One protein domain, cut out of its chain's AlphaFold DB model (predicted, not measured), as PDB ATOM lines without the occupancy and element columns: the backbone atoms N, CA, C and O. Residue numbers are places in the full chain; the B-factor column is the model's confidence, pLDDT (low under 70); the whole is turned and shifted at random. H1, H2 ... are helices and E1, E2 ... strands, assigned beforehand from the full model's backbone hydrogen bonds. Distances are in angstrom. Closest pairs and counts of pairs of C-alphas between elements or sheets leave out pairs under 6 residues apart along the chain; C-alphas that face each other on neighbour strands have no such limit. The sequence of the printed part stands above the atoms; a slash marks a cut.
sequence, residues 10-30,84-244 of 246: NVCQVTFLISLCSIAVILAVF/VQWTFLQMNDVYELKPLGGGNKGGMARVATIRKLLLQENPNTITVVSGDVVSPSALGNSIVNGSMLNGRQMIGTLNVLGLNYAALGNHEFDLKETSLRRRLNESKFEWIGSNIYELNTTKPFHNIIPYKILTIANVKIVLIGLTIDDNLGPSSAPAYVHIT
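This is residues 10 to 30 and 84 to 244 of the 246 residues of the protein "Hypothetical protein" of Rotaria magnacalcarata (UniProt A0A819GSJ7). Two sheets lie partly face to face as a sandwich, the mixed sheet E1 E3 E4 E5 E6 and the smaller mixed sheet E2 E9 E8, and H1 packs along E3 and E4 of the larger one, on the side away from the smaller. H2 and H4 continue from H1 in a row, the antiparallel pair E7 and E10 lies at one end, and residues 100 to 105 stick out. The printed part has 182 residues, with four named helices and ten named strands in the order E1 E2 E3 H1 E4 H2 E5 H3 H4 E6 E7 E8 E9 E10; the class is mixed, helices and strands, with under half of the residues in named elements. It is compact, with a radius of gyration of the C-alphas of 17.4 A and spans of 54 by 45 by 27 A.

E1, residues 10 to 12, and E3, residues 87 to 91, meet only at a point, C-alphas 11 and 89 facing each other at 6.0 A. E4, residues 125 to 129, is parallel to E3, with N 126 and O 87 within hydrogen-bond range at 2.8 A. E5, residues 165 to 167, is parallel to E4 (N 167 and O 129, 2.9 A) and to E6, residues 190 to 192 (N 192 and O 166, 2.7 A). H1, residues 108 to 121, is on this sheet at a height of 9.8 A and runs along E3, at 2 degrees on the local plane; their closest C-alphas, of Leu 89 and Arg 115, are 7.1 A apart. H2, residues 152 to 161, only grazes the sheet and only just touches H1, with 3 pairs of C-alphas within 8 A, the closest Ala 112 and Leu 161 at 5.7 A. H4, residues 177 to 186, touches H2, the closest C-alphas being Arg 152 and Arg 183 at 6.4 A, at a shallow tilt of 23 degrees, the same way. H3, residues 171 to 174, is close to H4 but not clearly touching, C-alphas 172 and 180 being closest at 7.0 A. Three strand-helix-strand units, parallel neighbour strands joined through helices, have right-handed crossovers: E3 H1 E4, E4 H2 E5, and E5 H3 H4 E6. In the other sheet E2, residues 26 to 30, is parallel to E9, residues 219 to 225 (N 222 and O 26, 3.4 A), and E8, residues 211 to 216, forms an antiparallel hairpin with E9 (N 214 and O 221, 2.8 A). The facing parts of this sandwich are 9.8 A apart, centre to centre. E7, residues 196 to 198, and E10, residues 241 to 243, are antiparallel (N 197 and O 242, 2.9 A). Every O i to N i+4 pair is within hydrogen-bond range in H1, H2 and H4; H3 is too short for one.

E1 begins at C-alpha 10, (173.608, 164.883, 165.499). H1 is 19.9 A long, E9 19.7 A, E8 16.2 A, and H2 and H4 14.1 A each; the shorter elements are passed over. E10 ends at C-alpha 243, (199.139, 159.526, 163.905).

The C-alphas farthest apart, of Cys 21 and Gly 146, are 59.4 A apart. Residues 31 to 83 are not printed, and C-alphas 30 and 84 stand 21.0 A apart across this cut. The links E1 to E2, E3 to H1, E4 to H2, E7 to E8 and E9 to E10 are long. The mean pLDDT of the printed part is 82.6; residues 10 to 30 and 230 to 238 are under 70.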
ATOM      1  N   ASN A  10     174.196 165.991 166.236       35.31
ATOM      2  CA  ASN A  10     173.608 164.883 165.499       35.31
ATOM      3  C   ASN A  10     173.007 163.898 166.504       35.31
ATOM      4  O   ASN A  10     173.714 163.124 167.149       35.31
ATOM      5  N   VAL A  11     171.683 163.933 166.658       31.23
ATOM      6  CA  VAL A  11     170.953 162.886 167.381       31.23
ATOM      7  C   VAL A  11     170.709 161.752 166.393       31.23
ATOM      8  O   VAL A  11     169.788 161.811 165.585       31.23
ATOM      9  N   CYS A  12     171.564 160.732 166.422       33.31
ATOM     10  CA  CYS A  12     171.410 159.556 165.573       33.31
ATOM     11  C   CYS A  12     170.725 158.439 166.378       33.31
ATOM     12  O   CYS A  12     171.374 157.690 167.110       33.31
ATOM     13  N   GLN A  13     169.397 158.329 166.274       30.91
ATOM     14  CA  GLN A  13     168.680 157.129 166.715       30.91
ATOM     15  C   GLN A  13     168.850 156.047 165.646       30.91
ATOM     16  O   GLN A  13     168.099 155.982 164.674       30.91
ATOM     17  N   VAL A  14     169.849 155.183 165.817       34.78
ATOM     18  CA  VAL A  14     170.024 154.038 164.924       34.78
ATOM     19  C   VAL A  14     169.216 152.859 165.462       34.78
ATOM     20  O   VAL A  14     169.625 152.187 166.403       34.78
ATOM     21  N   THR A  15     168.043 152.621 164.873       32.47
ATOM     22  CA  THR A  15     167.208 151.450 165.183       32.47
ATOM     23  C   THR A  15     167.596 150.310 164.242       32.47
ATOM     24  O   THR A  15     167.290 150.364 163.052       32.47
ATOM     25  N   PHE A  16     168.274 149.277 164.748       38.28
ATOM     26  CA  PHE A  16     168.617 148.089 163.959       38.28
ATOM     27  C   PHE A  16     167.635 146.937 164.225       38.28
ATOM     28  O   PHE A  16     167.477 146.483 165.357       38.28
ATOM     29  N   LEU A  17     167.009 146.419 163.161       28.59
ATOM     30  CA  LEU A  17     166.294 145.139 163.165       28.59
ATOM     31  C   LEU A  17     167.322 143.999 163.120       28.59
ATOM     32  O   LEU A  17     167.750 143.592 162.043       28.59
ATOM     33  N   ILE A  18     167.728 143.479 164.278       37.97
ATOM     34  CA  ILE A  18     168.576 142.281 164.340       37.97
ATOM     35  C   ILE A  18     167.693 141.095 164.726       37.97
ATOM     36  O   ILE A  18     167.287 140.952 165.876       37.97
ATOM     37  N   SER A  19     167.379 140.253 163.738       32.03
ATOM     38  CA  SER A  19     166.789 138.932 163.974       32.03
ATOM     39  C   SER A  19     167.789 138.062 164.742       32.03
ATOM     40  O   SER A  19     168.970 138.015 164.402       32.03
ATOM     41  N   LEU A  20     167.302 137.390 165.785       33.50
ATOM     42  CA  LEU A  20     168.014 136.719 166.884       33.50
ATOM     43  C   LEU A  20     168.975 135.559 166.520       33.50
ATOM     44  O   LEU A  20     169.290 134.756 167.392       33.50
ATOM     45  N   CYS A  21     169.479 135.437 165.288       28.67
ATOM     46  CA  CYS A  21     170.198 134.227 164.861       28.67
ATOM     47  C   CYS A  21     171.621 134.416 164.309       28.67
ATOM     48  O   CYS A  21     172.193 133.475 163.766       28.67
ATOM     49  N   SER A  22     172.262 135.581 164.426       30.39
ATOM     50  CA  SER A  22     173.670 135.704 164.012       30.39
ATOM     51  C   SER A  22     174.414 136.745 164.838       30.39
ATOM     52  O   SER A  22     173.938 137.862 165.016       30.39
ATOM     53  N   ILE A  23     175.590 136.365 165.344       39.41
ATOM     54  CA  ILE A  23     176.556 137.258 165.989       39.41
ATOM     55  C   ILE A  23     176.993 138.288 164.938       39.41
ATOM     56  O   ILE A  23     177.905 138.043 164.154       39.41
ATOM     57  N   ALA A  24     176.300 139.421 164.878       39.44
ATOM     58  CA  ALA A  24     176.677 140.547 164.041       39.44
ATOM     59  C   ALA A  24     177.613 141.452 164.848       39.44
ATOM     60  O   ALA A  24     177.201 142.076 165.826       39.44
ATOM     61  N   VAL A  25     178.885 141.510 164.455       35.16
ATOM     62  CA  VAL A  25     179.801 142.565 164.901       35.16
ATOM     63  C   VAL A  25     179.420 143.826 164.133       35.16
ATOM     64  O   VAL A  25     179.647 143.909 162.928       35.16
ATOM     65  N   ILE A  26     178.805 144.793 164.811       44.31
ATOM     66  CA  ILE A  26     178.489 146.098 164.223       44.31
ATOM     67  C   ILE A  26     179.663 147.039 164.506       44.31
ATOM     68  O   ILE A  26     179.943 147.376 165.659       44.31
ATOM     69  N   LEU A  27     180.354 147.438 163.436       32.91
ATOM     70  CA  LEU A  27     181.369 148.490 163.432       32.91
ATOM     71  C   LEU A  27     180.665 149.844 163.315       32.91
ATOM     72  O   LEU A  27     180.168 150.196 162.248       32.91
ATOM     73  N   ALA A  28     180.618 150.604 164.407       40.88
ATOM     74  CA  ALA A  28     180.247 152.013 164.351       40.88
ATOM     75  C   ALA A  28     181.532 152.828 164.148       40.88
ATOM     76  O   ALA A  28     182.274 153.082 165.097       40.88
ATOM     77  N   VAL A  29     181.822 153.178 162.892       36.41
ATOM     78  CA  VAL A  29     182.940 154.064 162.544       36.41
ATOM     79  C   VAL A  29     182.452 155.502 162.674       36.41
ATOM     80  O   VAL A  29     181.660 155.969 161.858       36.41
ATOM     81  N   PHE A  30     182.906 156.205 163.708       39.00
ATOM     82  CA  PHE A  30     182.677 157.641 163.838       39.00
ATOM     83  C   PHE A  30     183.800 158.364 163.093       39.00
ATOM     84  O   PHE A  30     184.902 158.518 163.609       39.00
ATOM     85  N   VAL A  84     166.704 144.791 170.954       74.25
ATOM     86  CA  VAL A  84     167.612 145.460 171.891       74.25
ATOM     87  C   VAL A  84     167.730 146.914 171.451       74.25
ATOM     88  O   VAL A  84     168.145 147.181 170.326       74.25
ATOM     89  N   GLN A  85     167.362 147.848 172.326       79.19
ATOM     90  CA  GLN A  85     167.441 149.280 172.049       79.19
ATOM     91  C   GLN A  85     168.601 149.917 172.818       79.19
ATOM     92  O   GLN A  85     168.777 149.689 174.017       79.19
ATOM     93  N   TRP A  86     169.362 150.766 172.135       83.44
ATOM     94  CA  TRP A  86     170.370 151.653 172.711       83.44
ATOM     95  C   TRP A  86     170.335 152.999 171.997       83.44
ATOM     96  O   TRP A  86     169.788 153.124 170.901       83.44
ATOM     97  N   THR A  87     170.921 154.009 172.623       87.44
ATOM     98  CA  THR A  87     170.914 155.376 172.107       87.44
ATOM     99  C   THR A  87     172.321 155.937 172.173       87.44
ATOM    100  O   THR A  87     172.960 155.864 173.217       87.44
ATOM    101  N   PHE A  88     172.806 156.522 171.078       89.25
ATOM    102  CA  PHE A  88     174.017 157.336 171.103       89.25
ATOM    103  C   PHE A  88     173.634 158.813 171.099       89.25
ATOM    104  O   PHE A  88     173.036 159.305 170.144       89.25
ATOM    105  N   LEU A  89     173.997 159.526 172.164       92.62
ATOM    106  CA  LEU A  89     174.008 160.985 172.161       92.62
ATOM    107  C   LEU A  89     175.407 161.435 171.751       92.62
ATOM    108  O   LEU A  89     176.333 161.371 172.559       92.62
ATOM    109  N   GLN A  90     175.558 161.860 170.499       93.44
ATOM    110  CA  GLN A  90     176.849 162.219 169.925       93.44
ATOM    111  C   GLN A  90     176.991 163.737 169.770       93.44
ATOM    112  O   GLN A  90     176.058 164.440 169.383       93.44
ATOM    113  N   MET A  91     178.194 164.226 170.050       92.88
ATOM    114  CA  MET A  91     178.653 165.573 169.716       92.88
ATOM    115  C   MET A  91     179.970 165.488 168.935       92.88
ATOM    116  O   MET A  91     180.605 164.432 168.893       92.88
ATOM    117  N   ASN A  92     180.401 166.596 168.349       91.00
ATOM    118  CA  ASN A  92     181.737 166.800 167.787       91.00
ATOM    119  C   ASN A  92     182.028 168.307 167.747       91.00
ATOM    120  O   ASN A  92     181.083 169.100 167.803       91.00
ATOM    121  N   ASP A  93     183.305 168.693 167.678       87.94
ATOM    122  CA  ASP A  93     183.726 170.085 167.446       87.94
ATOM    123  C   ASP A  93     183.120 171.088 168.450       87.94
ATOM    124  O   ASP A  93     182.628 172.174 168.109       87.94
ATOM    125  N   VAL A  94     183.091 170.704 169.730       88.25
ATOM    126  CA  VAL A  94     182.497 171.526 170.790       88.25
ATOM    127  C   VAL A  94     183.554 172.446 171.381       88.25
ATOM    128  O   VAL A  94     184.180 172.150 172.391       88.25
ATOM    129  N   TYR A  95     183.687 173.621 170.778       88.75
ATOM    130  CA  TYR A  95     184.691 174.621 171.159       88.75
ATOM    131  C   TYR A  95     184.269 175.541 172.314       88.75
ATOM    132  O   TYR A  95     185.101 176.105 173.035       88.75
ATOM    133  N   GLU A  96     182.958 175.698 172.522       88.69
ATOM    134  CA  GLU A  96     182.404 176.660 173.472       88.69
ATOM    135  C   GLU A  96     181.313 176.058 174.357       88.69
ATOM    136  O   GLU A  96     180.395 175.379 173.899       88.69
ATOM    137  N   LEU A  97     181.388 176.370 175.655       89.69
ATOM    138  CA  LEU A  97     180.413 175.912 176.649       89.69
ATOM    139  C   LEU A  97     179.085 176.666 176.557       89.69
ATOM    140  O   LEU A  97     178.012 176.109 176.812       89.69
ATOM    141  N   LYS A  98     179.181 177.968 176.269       89.00
ATOM    142  CA  LYS A  98     178.058 178.899 176.318       89.00
ATOM    143  C   LYS A  98     177.201 178.788 175.059       89.00
ATOM    144  O   LYS A  98     177.727 178.551 173.973       89.00
ATOM    145  N   PRO A  99     175.885 179.006 175.185       86.19
ATOM    146  CA  PRO A  99     175.025 179.085 174.021       86.19
ATOM    147  C   PRO A  99     175.354 180.323 173.176       86.19
ATOM    148  O   PRO A  99     175.789 181.359 173.686       86.19
ATOM    149  N   LEU A 100     175.091 180.224 171.876       80.75
ATOM    150  CA  LEU A 100     175.263 181.299 170.901       80.75
ATOM    151  C   LEU A 100     173.927 181.995 170.602       80.75
ATOM    152  O   LEU A 100     172.848 181.496 170.936       80.75
ATOM    153  N   GLY A 101     173.994 183.155 169.941       82.81
ATOM    154  CA  GLY A 101     172.807 183.871 169.458       82.81
ATOM    155  C   GLY A 101     171.842 184.286 170.573       82.81
ATOM    156  O   GLY A 101     170.633 184.123 170.419       82.81
ATOM    157  N   GLY A 102     172.381 184.748 171.707       80.25
ATOM    158  CA  GLY A 102     171.590 185.194 172.860       80.25
ATOM    159  C   GLY A 102     170.941 184.066 173.668       80.25
ATOM    160  O   GLY A 102     169.951 184.310 174.342       80.25
ATOM    161  N   GLY A 103     171.458 182.834 173.585       77.19
ATOM    162  CA  GLY A 103     170.895 181.674 174.296       77.19
ATOM    163  C   GLY A 103     170.123 180.698 173.405       77.19
ATOM    164  O   GLY A 103     169.771 179.601 173.840       77.19
ATOM    165  N   ASN A 104     169.895 181.061 172.142       76.56
ATOM    166  CA  ASN A 104     168.995 180.334 171.247       76.56
ATOM    167  C   ASN A 104     169.626 179.120 170.552       76.56
ATOM    168  O   ASN A 104     168.903 178.323 169.957       76.56
ATOM    169  N   LYS A 105     170.956 178.973 170.582       81.62
ATOM    170  CA  LYS A 105     171.665 177.898 169.869       81.62
ATOM    171  C   LYS A 105     172.705 177.219 170.753       81.62
ATOM    172  O   LYS A 105     173.527 177.900 171.363       81.62
ATOM    173  N   GLY A 106     172.701 175.886 170.754       82.69
ATOM    174  CA  GLY A 106     173.692 175.063 171.448       82.69
ATOM    175  C   GLY A 106     173.719 175.270 172.967       82.69
ATOM    176  O   GLY A 106     172.698 175.576 173.591       82.69
ATOM    177  N   GLY A 107     174.913 175.108 173.540       86.44
ATOM    178  CA  GLY A 107     175.191 175.247 174.967       86.44
ATOM    179  C   GLY A 107     175.114 173.923 175.729       86.44
ATOM    180  O   GLY A 107     174.135 173.181 175.635       86.44
ATOM    181  N   MET A 108     176.129 173.657 176.552       91.44
ATOM    182  CA  MET A 108     176.270 172.372 177.252       91.44
ATOM    183  C   MET A 108     175.174 172.106 178.293       91.44
ATOM    184  O   MET A 108     174.838 170.954 178.552       91.44
ATOM    185  N   ALA A 109     174.543 173.151 178.835       89.50
ATOM    186  CA  ALA A 109     173.380 173.000 179.715       89.50
ATOM    187  C   ALA A 109     172.163 172.396 178.985       89.50
ATOM    188  O   ALA A 109     171.428 171.580 179.547       89.50
ATOM    189  N   ARG A 110     171.971 172.751 177.707       88.56
ATOM    190  CA  ARG A 110     170.907 172.180 176.872       88.56
ATOM    191  C   ARG A 110     171.205 170.718 176.558       88.56
ATOM    192  O   ARG A 110     170.326 169.878 176.715       88.56
ATOM    193  N   VAL A 111     172.458 170.405 176.222       89.50
ATOM    194  CA  VAL A 111     172.918 169.019 176.035       89.50
ATOM    195  C   VAL A 111     172.680 168.182 177.293       89.50
ATOM    196  O   VAL A 111     172.160 167.076 177.196       89.50
ATOM    197  N   ALA A 112     172.988 168.710 178.481       91.75
ATOM    198  CA  ALA A 112     172.736 168.011 179.742       91.75
ATOM    199  C   ALA A 112     171.248 167.704 179.964       91.75
ATOM    200  O   ALA A 112     170.905 166.628 180.453       91.75
ATOM    201  N   THR A 113     170.365 168.618 179.555       89.25
ATOM    202  CA  THR A 113     168.913 168.402 179.603       89.25
ATOM    203  C   THR A 113     168.488 167.300 178.633       89.25
ATOM    204  O   THR A 113     167.797 166.374 179.046       89.25
ATOM    205  N   ILE A 114     168.967 167.340 177.384       88.12
ATOM    206  CA  ILE A 114     168.699 166.298 176.379       88.12
ATOM    207  C   ILE A 114     169.182 164.935 176.883       88.12
ATOM    208  O   ILE A 114     168.425 163.973 176.875       88.12
ATOM    209  N   ARG A 115     170.413 164.852 177.403       92.12
ATOM    210  CA  ARG A 115     170.963 163.615 177.975       92.12
ATOM    211  C   ARG A 115     170.087 163.071 179.099       92.12
ATOM    212  O   ARG A 115     169.861 161.868 179.159       92.12
ATOM    213  N   LYS A 116     169.609 163.942 179.993       90.81
ATOM    214  CA  LYS A 116     168.719 163.549 181.090       90.81
ATOM    215  C   LYS A 116     167.420 162.936 180.560       90.81
ATOM    216  O   LYS A 116     167.016 161.907 181.086       90.81
ATOM    217  N   LEU A 117     166.805 163.539 179.544       87.88
ATOM    218  CA  LEU A 117     165.575 163.030 178.927       87.88
ATOM    219  C   LEU A 117     165.817 161.689 178.220       87.88
ATOM    220  O   LEU A 117     165.130 160.715 178.507       87.88
ATOM    221  N   LEU A 118     166.876 161.586 177.411       84.81
ATOM    222  CA  LEU A 118     167.235 160.336 176.729       84.81
ATOM    223  C   LEU A 118     167.517 159.189 177.710       84.81
ATOM    224  O   LEU A 118     167.123 158.057 177.457       84.81
ATOM    225  N   LEU A 119     168.151 159.466 178.853       85.75
ATOM    226  CA  LEU A 119     168.371 158.459 179.898       85.75
ATOM    227  C   LEU A 119     167.085 158.028 180.611       85.75
ATOM    228  O   LEU A 119     167.024 156.901 181.097       85.75
ATOM    229  N   GLN A 120     166.083 158.909 180.707       86.31
ATOM    230  CA  GLN A 120     164.764 158.555 181.242       86.31
ATOM    231  C   GLN A 120     163.998 157.650 180.273       86.31
ATOM    232  O   GLN A 120     163.293 156.749 180.719       86.31
ATOM    233  N   GLU A 121     164.157 157.871 178.969       83.50
ATOM    234  CA  GLU A 121     163.541 157.050 177.924       83.50
ATOM    235  C   GLU A 121     164.248 155.705 177.746       83.50
ATOM    236  O   GLU A 121     163.600 154.668 177.619       83.50
ATOM    237  N   ASN A 122     165.581 155.713 177.733       81.50
ATOM    238  CA  ASN A 122     166.392 154.532 177.498       81.50
ATOM    239  C   ASN A 122     167.654 154.536 178.381       81.50
ATOM    240  O   ASN A 122     168.597 155.289 178.109       81.50
ATOM    241  N   PRO A 123     167.750 153.651 179.393       87.62
ATOM    242  CA  PRO A 123     168.940 153.564 180.239       87.62
ATOM    243  C   PRO A 123     170.190 153.106 179.469       87.62
ATOM    244  O   PRO A 123     171.303 153.394 179.902       87.62
ATOM    245  N   ASN A 124     170.039 152.478 178.296       86.69
ATOM    246  CA  ASN A 124     171.144 152.147 177.387       86.69
ATOM    247  C   ASN A 124     171.560 153.356 176.522       86.69
ATOM    248  O   ASN A 124     171.851 153.210 175.331       86.69
ATOM    249  N   THR A 125     171.564 154.559 177.101       89.00
ATOM    250  CA  THR A 125     172.029 155.781 176.437       89.00
ATOM    251  C   THR A 125     173.514 155.994 176.704       89.00
ATOM    252  O   THR A 125     173.946 156.148 177.846       89.00
ATOM    253  N   ILE A 126     174.296 156.056 175.633       94.81
ATOM    254  CA  ILE A 126     175.740 156.258 175.646       94.81
ATOM    255  C   ILE A 126     176.025 157.642 175.069       94.81
ATOM    256  O   ILE A 126     175.672 157.950 173.932       94.81
ATOM    257  N   THR A 127     176.655 158.501 175.864       95.75
ATOM    258  CA  THR A 127     177.046 159.849 175.440       95.75
ATOM    259  C   THR A 127     178.481 159.823 174.937       95.75
ATOM    260  O   THR A 127     179.378 159.402 175.673       95.75
ATOM    261  N   VAL A 128     178.710 160.284 173.710       95.62
ATOM    262  CA  VAL A 128     180.031 160.284 173.069       95.62
ATOM    263  C   VAL A 128     180.364 161.630 172.438       95.62
ATOM    264  O   VAL A 128     179.470 162.403 172.088       95.62
ATOM    265  N   VAL A 129     181.656 161.907 172.272       94.12
ATOM    266  CA  VAL A 129     182.131 163.051 171.489       94.12
ATOM    267  C   VAL A 129     183.230 162.634 170.519       94.12
ATOM    268  O   VAL A 129     184.159 161.926 170.900       94.12
ATOM    269  N   SER A 130     183.126 163.055 169.264       93.12
ATOM    270  CA  SER A 130     184.036 162.642 168.188       93.12
ATOM    271  C   SER A 130     185.220 163.602 168.020       93.12
ATOM    272  O   SER A 130     185.542 163.979 166.900       93.12
ATOM    273  N   GLY A 131     185.846 164.001 169.129       90.12
ATOM    274  CA  GLY A 131     187.014 164.887 169.131       90.12
ATOM    275  C   GLY A 131     186.702 166.379 169.054       90.12
ATOM    276  O   GLY A 131     185.536 166.793 169.023       90.12
ATOM    277  N   ASP A 132     187.778 167.162 169.075       90.94
ATOM    278  CA  ASP A 132     187.818 168.615 168.945       90.94
ATOM    279  C   ASP A 132     186.986 169.324 170.027       90.94
ATOM    280  O   ASP A 132     186.015 170.041 169.780       90.94
ATOM    281  N   VAL A 133     187.360 169.075 171.285       89.75
ATOM    282  CA  VAL A 133     186.672 169.589 172.481       89.75
ATOM    283  C   VAL A 133     187.570 170.422 173.390       89.75
ATOM    284  O   VAL A 133     187.077 171.280 174.127       89.75
ATOM    285  N   VAL A 134     188.889 170.201 173.397       90.94
ATOM    286  CA  VAL A 134     189.797 170.982 174.267       90.94
ATOM    287  C   VAL A 134     190.347 172.235 173.584       90.94
ATOM    288  O   VAL A 134     190.710 173.188 174.283       90.94
ATOM    289  N   SER A 135     190.376 172.243 172.249       87.88
ATOM    290  CA  SER A 135     190.846 173.331 171.386       87.88
ATOM    291  C   SER A 135     190.086 173.321 170.051       87.88
ATOM    292  O   SER A 135     189.637 172.250 169.651       87.88
ATOM    293  N   PRO A 136     189.984 174.474 169.362       87.56
ATOM    294  CA  PRO A 136     190.148 175.820 169.913       87.56
ATOM    295  C   PRO A 136     189.058 176.139 170.941       87.56
ATOM    296  O   PRO A 136     187.925 175.697 170.835       87.56
ATOM    297  N   SER A 137     189.376 176.935 171.960       87.62
ATOM    298  CA  SER A 137     188.363 177.446 172.891       87.62
ATOM    299  C   SER A 137     188.770 178.820 173.400       87.62
ATOM    300  O   SER A 137     189.859 178.978 173.960       87.62
ATOM    301  N   ALA A 138     187.894 179.820 173.265       88.75
ATOM    302  CA  ALA A 138     188.165 181.167 173.761       88.75
ATOM    303  C   ALA A 138     188.339 181.163 175.286       88.75
ATOM    304  O   ALA A 138     189.273 181.767 175.818       88.75
ATOM    305  N   LEU A 139     187.491 180.409 175.995       90.06
ATOM    306  CA  LEU A 139     187.660 180.186 177.433       90.06
ATOM    307  C   LEU A 139     188.941 179.406 177.746       90.06
ATOM    308  O   LEU A 139     189.569 179.676 178.765       90.06
ATOM    309  N   GLY A 140     189.366 178.493 176.868       89.62
ATOM    310  CA  GLY A 140     190.614 177.737 177.027       89.62
ATOM    311  C   GLY A 140     191.849 178.627 177.182       89.62
ATOM    312  O   GLY A 140     192.751 178.282 177.944       89.62
ATOM    313  N   ASN A 141     191.839 179.805 176.551       90.81
ATOM    314  CA  ASN A 141     192.931 180.777 176.615       90.81
ATOM    315  C   ASN A 141     192.941 181.644 177.885       90.81
ATOM    316  O   ASN A 141     193.892 182.391 178.114       90.81
ATOM    317  N   SER A 142     191.905 181.570 178.724       92.62
ATOM    318  CA  SER A 142     191.820 182.381 179.943       92.62
ATOM    319  C   SER A 142     192.758 181.859 181.037       92.62
ATOM    320  O   SER A 142     192.875 180.649 181.237       92.62
ATOM    321  N   ILE A 143     193.396 182.774 181.775       92.31
ATOM    322  CA  ILE A 143     194.267 182.450 182.914       92.31
ATOM    323  C   ILE A 143     193.429 182.405 184.191       92.31
ATOM    324  O   ILE A 143     192.806 183.393 184.570       92.31
ATOM    325  N   VAL A 144     193.451 181.266 184.880       89.56
ATOM    326  CA  VAL A 144     192.794 181.068 186.175       89.56
ATOM    327  C   VAL A 144     193.814 180.461 187.131       89.56
ATOM    328  O   VAL A 144     194.457 179.464 186.805       89.56
ATOM    329  N   ASN A 145     193.985 181.068 188.308       89.00
ATOM    330  CA  ASN A 145     194.969 180.649 189.316       89.00
ATOM    331  C   ASN A 145     196.399 180.518 188.748       89.00
ATOM    332  O   ASN A 145     197.102 179.550 189.022       89.00
ATOM    333  N   GLY A 146     196.812 181.478 187.913       89.44
ATOM    334  CA  GLY A 146     198.171 181.546 187.361       89.44
ATOM    335  C   GLY A 146     198.471 180.574 186.214       89.44
ATOM    336  O   GLY A 146     199.629 180.407 185.847       89.44
ATOM    337  N   SER A 147     197.471 179.908 185.629       88.81
ATOM    338  CA  SER A 147     197.658 179.038 184.458       88.81
ATOM    339  C   SER A 147     196.512 179.166 183.460       88.81
ATOM    340  O   SER A 147     195.362 179.345 183.858       88.81
ATOM    341  N   MET A 148     196.814 179.034 182.165       92.25
ATOM    342  CA  MET A 148     195.779 178.908 181.135       92.25
ATOM    343  C   MET A 148     194.920 177.670 181.401       92.25
ATOM    344  O   MET A 148     195.421 176.630 181.852       92.25
ATOM    345  N   LEU A 149     193.625 177.773 181.116       94.06
ATOM    346  CA  LEU A 149     192.711 176.657 181.315       94.06
ATOM    347  C   LEU A 149     193.041 175.476 180.391       94.06
ATOM    348  O   LEU A 149     193.002 174.337 180.860       94.06
ATOM    349  N   ASN A 150     193.424 175.725 179.131       94.19
ATOM    350  CA  ASN A 150     193.816 174.706 178.144       94.19
ATOM    351  C   ASN A 150     192.849 173.512 178.136       94.19
ATOM    352  O   ASN A 150     193.250 172.382 178.414       94.19
ATOM    353  N   GLY A 151     191.553 173.783 177.962       94.88
ATOM    354  CA  GLY A 151     190.494 172.770 177.926       94.88
ATOM    355  C   GLY A 151     189.993 172.271 179.289       94.88
ATOM    356  O   GLY A 151     189.016 171.526 179.325       94.88
ATOM    357  N   ARG A 152     190.588 172.677 180.427       96.75
ATOM    358  CA  ARG A 152     190.168 172.232 181.778       96.75
ATOM    359  C   ARG A 152     188.680 172.481 182.036       96.75
ATOM    360  O   ARG A 152     187.997 171.648 182.623       96.75
ATOM    361  N   GLN A 153     188.174 173.622 181.574       95.62
ATOM    362  CA  GLN A 153     186.764 173.991 181.659       95.62
ATOM    363  C   GLN A 153     185.855 173.034 180.878       95.62
ATOM    364  O   GLN A 153     184.765 172.703 181.350       95.62
ATOM    365  N   MET A 154     186.306 172.563 179.709       96.69
ATOM    366  CA  MET A 154     185.551 171.606 178.905       96.69
ATOM    367  C   MET A 154     185.561 170.229 179.560       96.69
ATOM    368  O   MET A 154     184.493 169.668 179.778       96.69
ATOM    369  N   ILE A 155     186.735 169.728 179.964       98.00
ATOM    370  CA  ILE A 155     186.849 168.438 180.662       98.00
ATOM    371  C   ILE A 155     185.980 168.420 181.922       98.00
ATOM    372  O   ILE A 155     185.204 167.490 182.118       98.00
ATOM    373  N   GLY A 156     186.023 169.482 182.734       97.88
ATOM    374  CA  GLY A 156     185.149 169.618 183.900       97.88
ATOM    375  C   GLY A 156     183.661 169.562 183.539       97.88
ATOM    376  O   GLY A 156     182.891 168.875 184.209       97.88
ATOM    377  N   THR A 157     183.260 170.219 182.449       97.56
ATOM    378  CA  THR A 157     181.868 170.205 181.979       97.56
ATOM    379  C   THR A 157     181.442 168.828 181.463       97.56
ATOM    380  O   THR A 157     180.372 168.353 181.834       97.56
ATOM    381  N   LEU A 158     182.273 168.151 180.667       97.88
ATOM    382  CA  LEU A 158     181.997 166.810 180.132       97.88
ATOM    383  C   LEU A 158     181.967 165.740 181.233       97.88
ATOM    384  O   LEU A 158     181.136 164.831 181.198       97.88
ATOM    385  N   ASN A 159     182.805 165.900 182.258       98.62
ATOM    386  CA  ASN A 159     182.771 165.074 183.461       98.62
ATOM    387  C   ASN A 159     181.437 165.209 184.210       98.62
ATOM    388  O   ASN A 159     180.888 164.206 184.654       98.62
ATOM    389  N   VAL A 160     180.912 166.433 184.355       98.12
ATOM    390  CA  VAL A 160     179.605 166.680 184.997       98.12
ATOM    391  C   VAL A 160     178.449 166.221 184.110       98.12
ATOM    392  O   VAL A 160     177.472 165.678 184.620       98.12
ATOM    393  N   LEU A 161     178.562 166.394 182.788       97.19
ATOM    394  CA  LEU A 161     177.581 165.900 181.822       97.19
ATOM    395  C   LEU A 161     177.409 164.378 181.928       97.19
ATOM    396  O   LEU A 161     176.306 163.884 181.717       97.19
ATOM    397  N   GLY A 162     178.475 163.649 182.269       97.44
ATOM    398  CA  GLY A 162     178.492 162.190 182.291       97.44
ATOM    399  C   GLY A 162     178.766 161.600 180.910       97.44
ATOM    400  O   GLY A 162     178.065 160.680 180.479       97.44
ATOM    401  N   LEU A 163     179.748 162.172 180.203       98.12
ATOM    402  CA  LEU A 163     180.286 161.614 178.964       98.12
ATOM    403  C   LEU A 163     180.816 160.191 179.212       98.12
ATOM    404  O   LEU A 163     181.389 159.925 180.265       98.12
ATOM    405  N   ASN A 164     180.622 159.277 178.259       98.31
ATOM    406  CA  ASN A 164     181.140 157.912 178.358       98.31
ATOM    407  C   ASN A 164     182.464 157.754 177.610       98.31
ATOM    408  O   ASN A 164     183.427 157.245 178.180       98.31
ATOM    409  N   TYR A 165     182.505 158.207 176.353       98.19
ATOM    410  CA  TYR A 165     183.660 158.039 175.473       98.19
ATOM    411  C   TYR A 165     183.944 159.308 174.675       98.19
ATOM    412  O   TYR A 165     183.019 160.012 174.268       98.19
ATOM    413  N   ALA A 166     185.216 159.568 174.412       97.69
ATOM    414  CA  ALA A 166     185.653 160.608 173.492       97.69
ATOM    415  C   ALA A 166     186.653 160.038 172.490       97.69
ATOM    416  O   ALA A 166     187.518 159.264 172.884       97.69
ATOM    417  N   ALA A 167     186.575 160.429 171.224       96.06
ATOM    418  CA  ALA A 167     187.709 160.293 170.317       96.06
ATOM    419  C   ALA A 167     188.657 161.486 170.495       96.06
ATOM    420  O   ALA A 167     188.208 162.566 170.873       96.06
ATOM    421  N   LEU A 168     189.948 161.296 170.224       93.38
ATOM    422  CA  LEU A 168     190.863 162.417 169.998       93.38
ATOM    423  C   LEU A 168     190.643 162.952 168.574       93.38
ATOM    424  O   LEU A 168     190.641 162.183 167.613       93.38
ATOM    425  N   GLY A 169     190.439 164.252 168.437       90.44
ATOM    426  CA  GLY A 169     190.484 164.989 167.181       90.44
ATOM    427  C   GLY A 169     191.874 165.574 166.931       90.44
ATOM    428  O   GLY A 169     192.802 165.392 167.728       90.44
ATOM    429  N   ASN A 170     192.048 166.239 165.793       87.25
ATOM    430  CA  ASN A 170     193.325 166.850 165.421       87.25
ATOM    431  C   ASN A 170     193.624 168.083 166.291       87.25
ATOM    432  O   ASN A 170     194.774 168.281 166.689       87.25
ATOM    433  N   HIS A 171     192.605 168.848 166.697       90.62
ATOM    434  CA  HIS A 171     192.812 170.047 167.509       90.62
ATOM    435  C   HIS A 171     193.169 169.746 168.969       90.62
ATOM    436  O   HIS A 171     193.745 170.596 169.650       90.62
ATOM    437  N   GLU A 172     192.944 168.528 169.473       92.00
ATOM    438  CA  GLU A 172     193.462 168.142 170.794       92.00
ATOM    439  C   GLU A 172     194.983 168.332 170.912       92.00
ATOM    440  O   GLU A 172     195.484 168.655 171.996       92.00
ATOM    441  N   PHE A 173     195.704 168.186 169.799       91.94
ATOM    442  CA  PHE A 173     197.156 168.292 169.747       91.94
ATOM    443  C   PHE A 173     197.690 169.722 169.565       91.94
ATOM    444  O   PHE A 173     198.904 169.922 169.652       91.94
ATOM    445  N   ASP A 174     196.813 170.726 169.441       89.75
ATOM    446  CA  ASP A 174     197.189 172.147 169.538       89.75
ATOM    447  C   ASP A 174     197.760 172.483 170.929       89.75
ATOM    448  O   ASP A 174     198.511 173.445 171.126       89.75
ATOM    449  N   LEU A 175     197.380 171.696 171.940       90.81
ATOM    450  CA  LEU A 175     197.915 171.811 173.285       90.81
ATOM    451  C   LEU A 175     199.351 171.276 173.331       90.81
ATOM    452  O   LEU A 175     199.713 170.279 172.711       90.81
ATOM    453  N   LYS A 176     200.169 171.875 174.202       92.00
ATOM    454  CA  LYS A 176     201.438 171.258 174.610       92.00
ATOM    455  C   LYS A 176     201.160 169.898 175.251       92.00
ATOM    456  O   LYS A 176     200.225 169.784 176.045       92.00
ATOM    457  N   GLU A 177     202.033 168.923 175.012       93.50
ATOM    458  CA  GLU A 177     201.918 167.547 175.520       93.50
ATOM    459  C   GLU A 177     201.534 167.480 177.007       93.50
ATOM    460  O   GLU A 177     200.591 166.792 177.395       93.50
ATOM    461  N   THR A 178     202.219 168.255 177.852       94.88
ATOM    462  CA  THR A 178     201.967 168.287 179.301       94.88
ATOM    463  C   THR A 178     200.558 168.763 179.653       94.88
ATOM    464  O   THR A 178     199.993 168.326 180.656       94.88
ATOM    465  N   SER A 179     199.969 169.645 178.840       94.81
ATOM    466  CA  SER A 179     198.586 170.094 178.999       94.81
ATOM    467  C   SER A 179     197.604 169.033 178.516       94.81
ATOM    468  O   SER A 179     196.671 168.734 179.256       94.81
ATOM    469  N   LEU A 180     197.831 168.427 177.344       95.81
ATOM    470  CA  LEU A 180     196.961 167.372 176.817       95.81
ATOM    471  C   LEU A 180     196.937 166.157 177.753       95.81
ATOM    472  O   LEU A 180     195.868 165.774 178.216       95.81
ATOM    473  N   ARG A 181     198.099 165.626 178.155       97.44
ATOM    474  CA  ARG A 181     198.177 164.526 179.135       97.44
ATOM    475  C   ARG A 181     197.464 164.875 180.441       97.44
ATOM    476  O   ARG A 181     196.781 164.039 181.022       97.44
ATOM    477  N   ARG A 182     197.567 166.122 180.913       97.44
ATOM    478  CA  ARG A 182     196.819 166.564 182.098       97.44
ATOM    479  C   ARG A 182     195.304 166.523 181.867       97.44
ATOM    480  O   ARG A 182     194.596 166.062 182.752       97.44
ATOM    481  N   ARG A 183     194.808 166.956 180.702       97.75
ATOM    482  CA  ARG A 183     193.380 166.860 180.341       97.75
ATOM    483  C   ARG A 183     192.899 165.414 180.298       97.75
ATOM    484  O   ARG A 183     191.870 165.122 180.894       97.75
ATOM    485  N   LEU A 184     193.679 164.523 179.690       98.19
ATOM    486  CA  LEU A 184     193.382 163.091 179.638       98.19
ATOM    487  C   LEU A 184     193.306 162.450 181.036       98.19
ATOM    488  O   LEU A 184     192.433 161.624 181.281       98.19
ATOM    489  N   ASN A 185     194.169 162.860 181.972       98.38
ATOM    490  CA  ASN A 185     194.125 162.385 183.363       98.38
ATOM    491  C   ASN A 185     192.964 162.976 184.181       98.38
ATOM    492  O   ASN A 185     192.492 162.353 185.126       98.38
ATOM    493  N   GLU A 186     192.518 164.192 183.858       98.38
ATOM    494  CA  GLU A 186     191.382 164.843 184.523       98.38
ATOM    495  C   GLU A 186     190.022 164.300 184.036       98.38
ATOM    496  O   GLU A 186     188.998 164.530 184.689       98.38
ATOM    497  N   SER A 187     189.985 163.600 182.899       98.62
ATOM    498  CA  SER A 187     188.776 162.990 182.339       98.62
ATOM    499  C   SER A 187     188.262 161.829 183.191       98.62
ATOM    500  O   SER A 187     188.997 160.922 183.563       98.62
ATOM    501  N   LYS A 188     186.950 161.824 183.447       98.56
ATOM    502  CA  LYS A 188     186.211 160.710 184.075       98.56
ATOM    503  C   LYS A 188     185.587 159.756 183.047       98.56
ATOM    504  O   LYS A 188     184.749 158.931 183.400       98.56
ATOM    505  N   PHE A 189     185.965 159.915 181.786       98.31
ATOM    506  CA  PHE A 189     185.497 159.172 180.624       98.31
ATOM    507  C   PHE A 189     186.701 158.619 179.864       98.31
ATOM    508  O   PHE A 189     187.820 159.105 180.036       98.31
ATOM    509  N   GLU A 190     186.479 157.607 179.030       98.31
ATOM    510  CA  GLU A 190     187.563 156.952 178.294       98.31
ATOM    511  C   GLU A 190     187.810 157.649 176.950       98.31
ATOM    512  O   GLU A 190     186.879 157.914 176.185       98.31
ATOM    513  N   TRP A 191     189.078 157.922 176.653       98.38
ATOM    514  CA  TRP A 191     189.510 158.418 175.350       98.38
ATOM    515  C   TRP A 191     189.868 157.250 174.437       98.38
ATOM    516  O   TRP A 191     190.608 156.355 174.843       98.38
ATOM    517  N   ILE A 192     189.362 157.267 173.208       97.81
ATOM    518  CA  ILE A 192     189.572 156.238 172.195       97.81
ATOM    519  C   ILE A 192     190.406 156.824 171.053       97.81
ATOM    520  O   ILE A 192     190.042 157.846 170.473       97.81
ATOM    521  N   GLY A 193     191.505 156.160 170.711       95.62
ATOM    522  CA  GLY A 193     192.349 156.515 169.572       95.62
ATOM    523  C   GLY A 193     193.024 155.278 169.003       95.62
ATOM    524  O   GLY A 193     193.960 154.741 169.590       95.62
ATOM    525  N   SER A 194     192.521 154.804 167.869       95.38
ATOM    526  CA  SER A 194     192.947 153.557 167.229       95.38
ATOM    527  C   SER A 194     194.193 153.731 166.364       95.38
ATOM    528  O   SER A 194     194.883 152.757 166.081       95.38
ATOM    529  N   ASN A 195     194.475 154.963 165.938       93.38
ATOM    530  CA  ASN A 195     195.562 155.302 165.024       93.38
ATOM    531  C   ASN A 195     196.552 156.320 165.619       93.38
ATOM    532  O   ASN A 195     197.185 157.057 164.871       93.38
ATOM    533  N   ILE A 196     196.675 156.374 166.951       93.31
ATOM    534  CA  ILE A 196     197.441 157.396 167.677       93.31
ATOM    535  C   ILE A 196     198.430 156.729 168.635       93.31
ATOM    536  O   ILE A 196     198.036 156.024 169.568       93.31
ATOM    537  N   TYR A 197     199.717 157.004 168.446       94.69
ATOM    538  CA  TYR A 197     200.802 156.330 169.151       94.69
ATOM    539  C   TYR A 197     201.792 157.324 169.765       94.69
ATOM    540  O   TYR A 197     201.995 158.419 169.240       94.69
ATOM    541  N   GLU A 198     202.443 156.937 170.865       94.44
ATOM    542  CA  GLU A 198     203.614 157.664 171.378       94.44
ATOM    543  C   GLU A 198     204.691 157.732 170.283       94.44
ATOM    544  O   GLU A 198     204.955 156.728 169.609       94.44
ATOM    545  N   LEU A 199     205.325 158.898 170.117       91.00
ATOM    546  CA  LEU A 199     206.305 159.134 169.053       91.00
ATOM    547  C   LEU A 199     207.394 158.049 169.022       91.00
ATOM    548  O   LEU A 199     207.980 157.712 170.050       91.00
ATOM    549  N   ASN A 200     207.704 157.544 167.824       89.19
ATOM    550  CA  ASN A 200     208.694 156.485 167.583       89.19
ATOM    551  C   ASN A 200     208.387 155.146 168.281       89.19
ATOM    552  O   ASN A 200     209.290 154.334 168.493       89.19
ATOM    553  N   THR A 201     207.127 154.885 168.636       92.50
ATOM    554  CA  THR A 201     206.701 153.603 169.207       92.50
ATOM    555  C   THR A 201     205.387 153.119 168.589       92.50
ATOM    556  O   THR A 201     204.713 153.848 167.871       92.50
ATOM    557  N   THR A 202     204.997 151.885 168.914       92.19
ATOM    558  CA  THR A 202     203.672 151.315 168.610       92.19
ATOM    559  C   THR A 202     202.737 151.315 169.822       92.19
ATOM    560  O   THR A 202     201.685 150.674 169.805       92.19
ATOM    561  N   LYS A 203     203.112 151.995 170.913       95.50
ATOM    562  CA  LYS A 203     202.278 152.084 172.117       95.50
ATOM    563  C   LYS A 203     201.211 153.161 171.919       95.50
ATOM    564  O   LYS A 203     201.578 154.246 171.465       95.50
ATOM    565  N   PRO A 204     199.935 152.909 172.272       95.88
ATOM    566  CA  PRO A 204     198.911 153.949 172.271       95.88
ATOM    567  C   PRO A 204     199.364 155.177 173.062       95.88
ATOM    568  O   PRO A 204     200.049 155.041 174.079       95.88
ATOM    569  N   PHE A 205     198.999 156.369 172.593       96.12
ATOM    570  CA  PHE A 205     199.384 157.612 173.259       96.12
ATOM    571  C   PHE A 205     198.762 157.722 174.662       96.12
ATOM    572  O   PHE A 205     197.545 157.734 174.832       96.12
ATOM    573  N   HIS A 206     199.600 157.871 175.685       96.25
ATOM    574  CA  HIS A 206     199.176 158.036 177.073       96.25
ATOM    575  C   HIS A 206     198.227 156.925 177.584       96.25
ATOM    576  O   HIS A 206     198.582 155.750 177.565       96.25
ATOM    577  N   ASN A 207     197.060 157.294 178.122       95.44
ATOM    578  CA  ASN A 207     196.055 156.398 178.698       95.44
ATOM    579  C   ASN A 207     194.847 156.181 177.768       95.44
ATOM    580  O   ASN A 207     193.797 155.741 178.241       95.44
ATOM    581  N   ILE A 208     194.966 156.502 176.473       97.12
ATOM    582  CA  ILE A 208     193.891 156.232 175.516       97.12
ATOM    583  C   ILE A 208     193.804 154.734 175.217       97.12
ATOM    584  O   ILE A 208     194.807 154.015 175.232       97.12
ATOM    585  N   ILE A 209     192.600 154.269 174.908       97.44
ATOM    586  CA  ILE A 209     192.359 152.890 174.484       97.44
ATOM    587  C   ILE A 209     192.221 152.819 172.957       97.44
ATOM    588  O   ILE A 209     191.649 153.722 172.346       97.44
ATOM    589  N   PRO A 210     192.699 151.747 172.308       95.31
ATOM    590  CA  PRO A 210     192.602 151.626 170.856       95.31
ATOM    591  C   PRO A 210     191.164 151.389 170.380       95.31
ATOM    592  O   PRO A 210     190.816 151.793 169.282       95.31
ATOM    593  N   TYR A 211     190.316 150.740 171.175       95.94
ATOM    594  CA  TYR A 211     188.895 150.536 170.883       95.94
ATOM    595  C   TYR A 211     188.138 150.199 172.172       95.94
ATOM    596  O   TYR A 211     188.741 149.789 173.166       95.94
ATOM    597  N   LYS A 212     186.806 150.311 172.144       96.75
ATOM    598  CA  LYS A 212     185.926 149.852 173.229       96.75
ATOM    599  C   LYS A 212     184.901 148.863 172.703       96.75
ATOM    600  O   LYS A 212     184.229 149.143 171.721       96.75
ATOM    601  N   ILE A 213     184.729 147.735 173.387       93.94
ATOM    602  CA  ILE A 213     183.607 146.826 173.131       93.94
ATOM    603  C   ILE A 213     182.539 147.076 174.194       93.94
ATOM    604  O   ILE A 213     182.795 146.910 175.386       93.94
ATOM    605  N   LEU A 214     181.348 147.477 173.762       89.81
ATOM    606  CA  LEU A 214     180.158 147.586 174.598       89.81
ATOM    607  C   LEU A 214     179.321 146.325 174.444       89.81
ATOM    608  O   LEU A 214     179.146 145.836 173.330       89.81
ATOM    609  N   THR A 215     178.767 145.837 175.548       86.31
ATOM    610  CA  THR A 215     177.794 144.743 175.530       86.31
ATOM    611  C   THR A 215     176.467 145.285 176.038       86.31
ATOM    612  O   THR A 215     176.376 145.683 177.198       86.31
ATOM    613  N   ILE A 216     175.454 145.315 175.174       81.31
ATOM    614  CA  ILE A 216     174.090 145.728 175.518       81.31
ATOM    615  C   ILE A 216     173.192 144.521 175.283       81.31
ATOM    616  O   ILE A 216     173.051 144.057 174.151       81.31
ATOM    617  N   ALA A 217     172.633 143.975 176.365       81.50
ATOM    618  CA  ALA A 217     172.021 142.648 176.369       81.50
ATOM    619  C   ALA A 217     172.977 141.594 175.767       81.50
ATOM    620  O   ALA A 217     174.037 141.327 176.328       81.50
ATOM    621  N   ASN A 218     172.628 141.008 174.625       78.19
ATOM    622  CA  ASN A 218     173.427 140.023 173.896       78.19
ATOM    623  C   ASN A 218     174.141 140.599 172.657       78.19
ATOM    624  O   ASN A 218     174.773 139.845 171.917       78.19
ATOM    625  N   VAL A 219     174.063 141.913 172.422       81.06
ATOM    626  CA  VAL A 219     174.697 142.587 171.280       81.06
ATOM    627  C   VAL A 219     176.037 143.182 171.706       81.06
ATOM    628  O   VAL A 219     176.121 143.892 172.709       81.06
ATOM    629  N   LYS A 220     177.087 142.912 170.922       84.56
ATOM    630  CA  LYS A 220     178.407 143.535 171.076       84.56
ATOM    631  C   LYS A 220     178.585 144.645 170.044       84.56
ATOM    632  O   LYS A 220     178.418 144.407 168.851       84.56
ATOM    633  N   ILE A 221     178.967 145.830 170.502       87.56
ATOM    634  CA  ILE A 221     179.205 147.017 169.674       87.56
ATOM    635  C   ILE A 221     180.665 147.415 169.843       87.56
ATOM    636  O   ILE A 221     181.127 147.553 170.975       87.56
ATOM    637  N   VAL A 222     181.393 147.605 168.743       93.25
ATOM    638  CA  VAL A 222     182.792 148.053 168.791       93.25
ATOM    639  C   VAL A 222     182.859 149.534 168.438       93.25
ATOM    640  O   VAL A 222     182.408 149.942 167.370       93.25
ATOM    641  N   LEU A 223     183.427 150.325 169.346       92.56
ATOM    642  CA  LEU A 223     183.747 151.733 169.154       92.56
ATOM    643  C   LEU A 223     185.221 151.877 168.780       92.56
ATOM    644  O   LEU A 223     186.098 151.398 169.503       92.56
ATOM    645  N   ILE A 224     185.464 152.571 167.675       94.00
ATOM    646  CA  ILE A 224     186.786 152.867 167.117       94.00
ATOM    647  C   ILE A 224     186.871 154.387 166.965       94.00
ATOM    648  O   ILE A 224     185.946 155.002 166.435       94.00
ATOM    649  N   GLY A 225     187.953 154.982 167.464       92.06
ATOM    650  CA  GLY A 225     188.213 156.419 167.377       92.06
ATOM    651  C   GLY A 225     189.337 156.669 166.385       92.06
ATOM    652  O   GLY A 225     190.427 156.132 166.564       92.06
ATOM    653  N   LEU A 226     189.076 157.456 165.344       92.19
ATOM    654  CA  LEU A 226     190.063 157.776 164.315       92.19
ATOM    655  C   LEU A 226     190.321 159.276 164.291       92.19
ATOM    656  O   LEU A 226     189.382 160.063 164.200       92.19
ATOM    657  N   THR A 227     191.595 159.646 164.314       89.75
ATOM    658  CA  THR A 227     192.033 161.032 164.149       89.75
ATOM    659  C   THR A 227     192.579 161.218 162.749       89.75
ATOM    660  O   THR A 227     193.368 160.400 162.273       89.75
ATOM    661  N   ILE A 228     192.154 162.278 162.069       84.31
ATOM    662  CA  ILE A 228     192.779 162.660 160.805       84.31
ATOM    663  C   ILE A 228     194.186 163.192 161.077       84.31
ATOM    664  O   ILE A 228     194.400 163.935 162.031       84.31
ATOM    665  N   ASP A 229     195.135 162.807 160.232       73.88
ATOM    666  CA  ASP A 229     196.454 163.426 160.213       73.88
ATOM    667  C   ASP A 229     196.389 164.643 159.280       73.88
ATOM    668  O   ASP A 229     196.558 164.526 158.066       73.88
ATOM    669  N   ASP A 230     196.041 165.814 159.815       65.88
ATOM    670  CA  ASP A 230     195.947 167.064 159.050       65.88
ATOM    671  C   ASP A 230     197.315 167.740 158.820       65.88
ATOM    672  O   ASP A 230     197.390 168.831 158.249       65.88
ATOM    673  N   ASN A 231     198.413 167.044 159.142       53.69
ATOM    674  CA  ASN A 231     199.803 167.489 158.992       53.69
ATOM    675  C   ASN A 231     200.325 167.539 157.539       53.69
ATOM    676  O   ASN A 231     201.524 167.415 157.292       53.69
ATOM    677  N   LEU A 232     199.460 167.789 156.552       47.00
ATOM    678  CA  LEU A 232     199.847 167.943 155.139       47.00
ATOM    679  C   LEU A 232     200.447 169.330 154.805       47.00
ATOM    680  O   LEU A 232     200.657 169.647 153.633       47.00
ATOM    681  N   GLY A 233     200.734 170.169 155.808       42.06
ATOM    682  CA  GLY A 233     201.351 171.493 155.655       42.06
ATOM    683  C   GLY A 233     202.637 171.670 156.481       42.06
ATOM    684  O   GLY A 233     202.875 170.918 157.420       42.06
ATOM    685  N   PRO A 234     203.469 172.694 156.198       41.25
ATOM    686  CA  PRO A 234     204.790 172.899 156.822       41.25
ATOM    687  C   PRO A 234     204.760 173.252 158.327       41.25
ATOM    688  O   PRO A 234     205.792 173.584 158.904       41.25
ATOM    689  N   SER A 235     203.595 173.170 158.973       49.19
ATOM    690  CA  SER A 235     203.402 173.362 160.417       49.19
ATOM    691  C   SER A 235     203.264 171.997 161.090       49.19
ATOM    692  O   SER A 235     202.186 171.622 161.520       49.19
ATOM    693  N   SER A 236     204.377 171.258 161.070       53.31
ATOM    694  CA  SER A 236     204.784 170.138 161.932       53.31
ATOM    695  C   SER A 236     203.706 169.396 162.731       53.31
ATOM    696  O   SER A 236     203.167 169.945 163.693       53.31
ATOM    697  N   ALA A 237     203.578 168.093 162.462       56.66
ATOM    698  CA  ALA A 237     202.986 167.130 163.382       56.66
ATOM    699  C   ALA A 237     203.363 167.394 164.847       56.66
ATOM    700  O   ALA A 237     204.492 167.836 165.116       56.66
ATOM    701  N   PRO A 238     202.455 167.130 165.806       63.69
ATOM    702  CA  PRO A 238     202.741 167.387 167.206       63.69
ATOM    703  C   PRO A 238     204.002 166.610 167.571       63.69
ATOM    704  O   PRO A 238     204.068 165.400 167.365       63.69
ATOM    705  N   ALA A 239     205.015 167.299 168.104       73.62
ATOM    706  CA  ALA A 239     206.371 166.765 168.290       73.62
ATOM    707  C   ALA A 239     206.482 165.583 169.284       73.62
ATOM    708  O   ALA A 239     207.580 165.230 169.705       73.62
ATOM    709  N   TYR A 240     205.356 165.009 169.703       89.19
ATOM    710  CA  TYR A 240     205.225 164.006 170.751       89.19
ATOM    711  C   TYR A 240     204.263 162.860 170.393       89.19
ATOM    712  O   TYR A 240     204.087 161.949 171.200       89.19
ATOM    713  N   VAL A 241     203.654 162.861 169.201       90.69
ATOM    714  CA  VAL A 241     202.717 161.809 168.777       90.69
ATOM    715  C   VAL A 241     202.978 161.389 167.335       90.69
ATOM    716  O   VAL A 241     203.449 162.174 166.516       90.69
ATOM    717  N   HIS A 242     202.651 160.142 167.021       90.00
ATOM    718  CA  HIS A 242     202.551 159.645 165.658       90.00
ATOM    719  C   HIS A 242     201.100 159.243 165.380       90.00
ATOM    720  O   HIS A 242     200.557 158.378 166.070       90.00
ATOM    721  N   ILE A 243     200.479 159.876 164.384       89.06
ATOM    722  CA  ILE A 243     199.139 159.526 163.905       89.06
ATOM    723  C   ILE A 243     199.320 158.813 162.570       89.06
ATOM    724  O   ILE A 243     199.923 159.364 161.654       89.06
ATOM    725  N   THR A 244     198.848 157.574 162.457       86.62
ATOM    726  CA  THR A 244     198.934 156.857 161.180       86.62
ATOM    727  C   THR A 244     197.813 157.341 160.268       86.62
ATOM    728  O   THR A 244     196.642 157.304 160.666       86.62
TER     729      THR A 244